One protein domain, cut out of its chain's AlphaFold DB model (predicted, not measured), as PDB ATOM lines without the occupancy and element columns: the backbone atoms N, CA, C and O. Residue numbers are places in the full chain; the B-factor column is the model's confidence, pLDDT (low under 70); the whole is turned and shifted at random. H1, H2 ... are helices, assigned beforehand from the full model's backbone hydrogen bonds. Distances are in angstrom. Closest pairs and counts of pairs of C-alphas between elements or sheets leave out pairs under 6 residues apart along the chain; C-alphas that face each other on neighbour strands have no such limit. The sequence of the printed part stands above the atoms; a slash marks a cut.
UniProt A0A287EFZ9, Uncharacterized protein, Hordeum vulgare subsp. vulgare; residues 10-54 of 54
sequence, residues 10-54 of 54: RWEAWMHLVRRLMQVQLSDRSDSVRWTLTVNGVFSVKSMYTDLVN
ATOM      1  N   ARG A  10     -10.014  60.521   6.903       81.50
ATOM      2  CA  ARG A  10     -10.703  59.336   6.360       81.50
ATOM      3  C   ARG A  10     -12.185  59.587   6.093       81.50
ATOM      4  O   ARG A  10     -12.723  59.008   5.155       81.50
ATOM      5  N   TRP A  11     -12.825  60.438   6.892       84.56
ATOM      6  CA  TRP A  11     -14.201  60.875   6.652       84.56
ATOM      7  C   TRP A  11     -14.291  61.736   5.394       84.56
ATOM      8  O   TRP A  11     -15.131  61.482   4.536       84.56
ATOM      9  N   GLU A  12     -13.370  62.685   5.234       88.69
ATOM     10  CA  GLU A  12     -13.318  63.523   4.033       88.69
ATOM     11  C   GLU A  12     -13.081  62.685   2.773       88.69
ATOM     12  O   GLU A  12     -13.823  62.804   1.796       88.69
ATOM     13  N   ALA A  13     -12.121  61.752   2.804       88.06
ATOM     14  CA  ALA A  13     -11.880  60.833   1.689       88.06
ATOM     15  C   ALA A  13     -13.119  59.984   1.346       88.06
ATOM     16  O   ALA A  13     -13.432  59.793   0.167       88.06
ATOM     17  N   TRP A  14     -13.852  59.517   2.363       88.50
ATOM     18  CA  TRP A  14     -15.115  58.807   2.181       88.50
ATOM     19  C   TRP A  14     -16.175  59.695   1.519       88.50
ATOM     20  O   TRP A  14     -16.769  59.302   0.517       88.50
ATOM     21  N   MET A  15     -16.361  60.924   1.999       92.62
ATOM     22  CA  MET A  15     -17.321  61.863   1.418       92.62
ATOM     23  C   MET A  15     -16.965  62.257  -0.021       92.62
ATOM     24  O   MET A  15     -17.855  62.393  -0.860       92.62
ATOM     25  N   HIS A  16     -15.680  62.406  -0.347       92.62
ATOM     26  CA  HIS A  16     -15.235  62.622  -1.726       92.62
ATOM     27  C   HIS A  16     -15.551  61.432  -2.635       92.62
ATOM     28  O   HIS A  16     -15.971  61.632  -3.775       92.62
ATOM     29  N   LEU A  17     -15.384  60.203  -2.140       90.62
ATOM     30  CA  LEU A  17     -15.751  59.003  -2.883       90.62
ATOM     31  C   LEU A  17     -17.262  58.942  -3.128       90.62
ATOM     32  O   LEU A  17     -17.679  58.774  -4.272       90.62
ATOM     33  N   VAL A  18     -18.068  59.141  -2.081       91.88
ATOM     34  CA  VAL A  18     -19.535  59.136  -2.174       91.88
ATOM     35  C   VAL A  18     -20.022  60.172  -3.188       91.88
ATOM     36  O   VAL A  18     -20.834  59.841  -4.044       91.88
ATOM     37  N   ARG A  19     -19.477  61.396  -3.174       92.94
ATOM     38  CA  ARG A  19     -19.837  62.436  -4.155       92.94
ATOM     39  C   ARG A  19     -19.566  62.015  -5.600       92.94
ATOM     40  O   ARG A  19     -20.397  62.281  -6.460       92.94
ATOM     41  N   ARG A  20     -18.437  61.351  -5.872       90.75
ATOM     42  CA  ARG A  20     -18.139  60.830  -7.217       90.75
ATOM     43  C   ARG A  20     -19.084  59.700  -7.608       90.75
ATOM     44  O   ARG A  20     -19.544  59.671  -8.739       90.75
ATOM     45  N   LEU A  21     -19.404  58.805  -6.674       90.12
ATOM     46  CA  LEU A  21     -20.341  57.705  -6.918       90.12
ATOM     47  C   LEU A  21     -21.752  58.205  -7.225       90.12
ATOM     48  O   LEU A  21     -22.393  57.679  -8.122       90.12
ATOM     49  N   MET A  22     -22.213  59.259  -6.548       91.25
ATOM     50  CA  MET A  22     -23.517  59.869  -6.834       91.25
ATOM     51  C   MET A  22     -23.626  60.438  -8.255       91.25
ATOM     52  O   MET A  22     -24.731  60.587  -8.764       91.25
ATOM     53  N   GLN A  23     -22.501  60.777  -8.887       89.12
ATOM     54  CA  GLN A  23     -22.470  61.278 -10.263       89.12
ATOM     55  C   GLN A  23     -22.467  60.149 -11.304       89.12
ATOM     56  O   GLN A  23     -22.625  60.421 -12.493       89.12
ATOM     57  N   VAL A  24     -22.295  58.890 -10.885       87.56
ATOM     58  CA  VAL A  24     -22.343  57.732 -11.781       87.56
ATOM     59  C   VAL A  24     -23.801  57.398 -12.078       87.56
ATOM     60  O   VAL A  24     -24.549  56.972 -11.202       87.56
ATOM     61  N   GLN A  25     -24.200  57.570 -13.335       85.44
ATOM     62  CA  GLN A  25     -25.496  57.112 -13.822       85.44
ATOM     63  C   GLN A  25     -25.379  55.645 -14.229       85.44
ATOM     64  O   GLN A  25     -24.719  55.316 -15.213       85.44
ATOM     65  N   LEU A  26     -25.999  54.763 -13.447       83.56
ATOM     66  CA  LEU A  26     -26.133  53.363 -13.825       83.56
ATOM     67  C   LEU A  26     -27.102  53.249 -15.006       83.56
ATOM     68  O   LEU A  26     -28.059  54.014 -15.119       83.56
ATOM     69  N   SER A  27     -26.841  52.289 -15.882       85.31
ATOM     70  CA  SER A  27     -27.735  51.942 -16.984       85.31
ATOM     71  C   SER A  27     -28.270  50.534 -16.775       85.31
ATOM     72  O   SER A  27     -27.537  49.694 -16.264       85.31
ATOM     73  N   ASP A  28     -29.468  50.240 -17.272       85.75
ATOM     74  CA  ASP A  28     -30.068  48.893 -17.213       85.75
ATOM     75  C   ASP A  28     -29.389  47.868 -18.146       85.75
ATOM     76  O   ASP A  28     -29.908  46.780 -18.396       85.75
ATOM     77  N   ARG A  29     -28.233  48.215 -18.720       85.94
ATOM     78  CA  ARG A  29     -27.464  47.306 -19.569       85.94
ATOM     79  C   ARG A  29     -26.761  46.276 -18.698       85.94
ATOM     80  O   ARG A  29     -26.217  46.604 -17.651       85.94
ATOM     81  N   SER A  30     -26.725  45.036 -19.172       81.12
ATOM     82  CA  SER A  30     -25.941  43.984 -18.535       81.12
ATOM     83  C   SER A  30     -24.454  44.332 -18.573       81.12
ATOM     84  O   SER A  30     -23.904  44.565 -19.656       81.12
ATOM     85  N   ASP A  31     -23.799  44.287 -17.419       80.19
ATOM     86  CA  ASP A  31     -22.345  44.366 -17.355       80.19
ATOM     87  C   ASP A  31     -21.715  43.152 -18.049       80.19
ATOM     88  O   ASP A  31     -22.158  42.013 -17.885       80.19
ATOM     89  N   SER A  32     -20.645  43.384 -18.814       71.25
ATOM     90  CA  SER A  32     -19.814  42.307 -19.354       71.25
ATOM     91  C   SER A  32     -18.449  42.333 -18.680       71.25
ATOM     92  O   SER A  32     -17.639  43.229 -18.930       71.25
ATOM     93  N   VAL A  33     -18.165  41.332 -17.852       72.25
ATOM     94  CA  VAL A  33     -16.826  41.134 -17.295       72.25
ATOM     95  C   VAL A  33     -16.003  40.359 -18.319       72.25
ATOM     96  O   VAL A  33     -16.245  39.175 -18.552       72.25
ATOM     97  N   ARG A  34     -15.037  41.023 -18.961       62.41
ATOM     98  CA  ARG A  34     -14.100  40.380 -19.889       62.41
ATOM     99  C   ARG A  34     -12.744  40.208 -19.213       62.41
ATOM    100  O   ARG A  34     -12.033  41.181 -18.981       62.41
ATOM    101  N   TRP A  35     -12.382  38.962 -18.933       61.62
ATOM    102  CA  TRP A  35     -11.053  38.602 -18.446       61.62
ATOM    103  C   TRP A  35     -10.079  38.603 -19.626       61.62
ATOM    104  O   TRP A  35     -10.259  37.851 -20.584       61.62
ATOM    105  N   THR A  36      -9.082  39.486 -19.594       59.56
ATOM    106  CA  THR A  36      -8.061  39.558 -20.651       59.56
ATOM    107  C   THR A  36      -6.952  38.568 -20.305       59.56
ATOM    108  O   THR A  36      -6.428  38.593 -19.196       59.56
ATOM    109  N   LEU A  37      -6.663  37.643 -21.224       62.84
ATOM    110  CA  LEU A  37      -5.773  36.501 -21.010       62.84
ATOM    111  C   LEU A  37      -4.352  36.948 -20.635       62.84
ATOM    112  O   LEU A  37      -3.799  37.870 -21.236       62.84
ATOM    113  N   THR A  38      -3.727  36.230 -19.701       60.12
ATOM    114  CA  THR A  38      -2.263  36.182 -19.634       60.12
ATOM    115  C   THR A  38      -1.735  35.553 -20.928       60.12
ATOM    116  O   THR A  38      -2.417  34.741 -21.554       60.12
ATOM    117  N   VAL A  39      -0.514  35.915 -21.332       58.75
ATOM    118  CA  VAL A  39       0.104  35.579 -22.637       58.75
ATOM    119  C   VAL A  39       0.032  34.083 -23.010       58.75
ATOM    120  O   VAL A  39       0.025  33.755 -24.191       58.75
ATOM    121  N   ASN A  40      -0.100  33.182 -22.028       65.62
ATOM    122  CA  ASN A  40      -0.120  31.729 -22.234       65.62
ATOM    123  C   ASN A  40      -1.496  31.063 -22.036       65.62
ATOM    124  O   ASN A  40      -1.587  29.842 -22.086       65.62
ATOM    125  N   GLY A  41      -2.566  31.828 -21.795       59.16
ATOM    126  CA  GLY A  41      -3.951  31.347 -21.904       59.16
ATOM    127  C   GLY A  41      -4.422  30.268 -20.916       59.16
ATOM    128  O   GLY A  41      -5.545  29.788 -21.056       59.16
ATOM    129  N   VAL A  42      -3.622  29.879 -19.916       62.28
ATOM    130  CA  VAL A  42      -4.019  28.871 -18.918       62.28
ATOM    131  C   VAL A  42      -4.518  29.550 -17.649       62.28
ATOM    132  O   VAL A  42      -3.767  30.236 -16.958       62.28
ATOM    133  N   PHE A  43      -5.785  29.309 -17.320       65.56
ATOM    134  CA  PHE A  43      -6.383  29.720 -16.056       65.56
ATOM    135  C   PHE A  43      -6.444  28.536 -15.089       65.56
ATOM    136  O   PHE A  43      -6.898  27.452 -15.451       65.56
ATOM    137  N   SER A  44      -6.031  28.748 -13.840       63.53
ATOM    138  CA  SER A  44      -6.335  27.832 -12.740       63.53
ATOM    139  C   SER A  44      -7.044  28.606 -11.637       63.53
ATOM    140  O   SER A  44      -6.783  29.788 -11.432       63.53
ATOM    141  N   VAL A  45      -7.902  27.940 -10.863       69.56
ATOM    142  CA  VAL A  45      -8.536  28.547  -9.675       69.56
ATOM    143  C   VAL A  45      -7.480  29.189  -8.753       69.56
ATOM    144  O   VAL A  45      -7.721  30.218  -8.133       69.56
ATOM    145  N   LYS A  46      -6.254  28.655  -8.744       70.81
ATOM    146  CA  LYS A  46      -5.113  29.193  -8.001       70.81
ATOM    147  C   LYS A  46      -4.616  30.558  -8.506       70.81
ATOM    148  O   LYS A  46      -4.288  31.399  -7.671       70.81
ATOM    149  N   SER A  47      -4.563  30.804  -9.822       65.44
ATOM    150  CA  SER A  47      -4.161  32.123 -10.350       65.44
ATOM    151  C   SER A  47      -5.186  33.194  -9.977       65.44
ATOM    152  O   SER A  47      -4.801  34.274  -9.552       65.44
ATOM    153  N   MET A  48      -6.478  32.845  -9.990       67.00
ATOM    154  CA  MET A  48      -7.554  33.739  -9.548       67.00
ATOM    155  C   MET A  48      -7.400  34.184  -8.093       67.00
ATOM    156  O   MET A  48      -7.461  35.370  -7.790       67.00
ATOM    157  N   TYR A  49      -7.216  33.227  -7.179       76.62
ATOM    158  CA  TYR A  49      -7.083  33.549  -5.761       76.62
ATOM    159  C   TYR A  49      -5.789  34.310  -5.461       76.62
ATOM    160  O   TYR A  49      -5.788  35.155  -4.575       76.62
ATOM    161  N   THR A  50      -4.707  34.051  -6.198       70.25
ATOM    162  CA  THR A  50      -3.439  34.777  -6.017       70.25
ATOM    163  C   THR A  50      -3.576  36.261  -6.364       70.25
ATOM    164  O   THR A  50      -3.088  37.096  -5.609       70.25
ATOM    165  N   ASP A  51      -4.279  36.593  -7.451       67.06
ATOM    166  CA  ASP A  51      -4.491  37.987  -7.874       67.06
ATOM    167  C   ASP A  51      -5.430  38.763  -6.938       67.06
ATOM    168  O   ASP A  51      -5.337  39.980  -6.837       67.06
ATOM    169  N   LEU A  52      -6.346  38.075  -6.251       66.62
ATOM    170  CA  LEU A  52      -7.302  38.696  -5.326       66.62
ATOM    171  C   LEU A  52      -6.730  38.952  -3.921       66.62
ATOM    172  O   LEU A  52      -7.329  39.709  -3.159       66.62
ATOM    173  N   VAL A  53      -5.648  38.263  -3.544       69.62
ATOM    174  CA  VAL A  53      -5.120  38.249  -2.167       69.62
ATOM    175  C   VAL A  53      -3.865  39.119  -1.988       69.62
ATOM    176  O   VAL A  53      -3.597  39.522  -0.855       69.62
ATOM    177  N   ASN A  54      -3.122  39.434  -3.055       48.56
ATOM    178  CA  ASN A  54      -2.028  40.423  -3.021       48.56
ATOM    179  C   ASN A  54      -2.541  41.851  -3.235       48.56
ATOM    180  O   ASN A  54      -1.947  42.771  -2.627       48.56
TER     181      ASN A  54
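What this domain is: This is residues 10 to 54 of the 54 residues of an uncharacterized protein of Hordeum vulgare subsp. vulgare (UniProt A0A287EFZ9). A wide open U: helix H1 makes one arm, the long link of residues 23 to 44 forms the bend and most of the other arm, and the shorter helix H2 stands at that far end. Nothing packs on anything, and residues 10 to 54 stand free. The 45 printed residues hold two named helices, H1 then H2, and no named strand; the class is all helix, with 22 residues in named elements, under half. The whole is extended, with a radius of gyration of the C-alphas of 17.0 A, and flat, spanning 41 by 31 by 16 A.

Where its parts are: H1, residues 10 to 22, begins at C-alpha 10 (-10.703, 59.336, 6.360) and is 18.4 A long. H2, residues 45 to 53, is 12.7 A long and ends at C-alpha 53 (-5.120, 38.249, -2.167).

How they stand to each other: H1 and H2 are apart. In both, every O i to N i+4 pair is within hydrogen-bond range.

The domain as a whole: The C-alphas farthest apart, those of Trp 11 and Asn 40, are 43.4 A apart. The printed part has no cut. The link is long, 22 residues. pLDDT is under 70 at residues 34 to 45, 47 to 48 and 51 to 54.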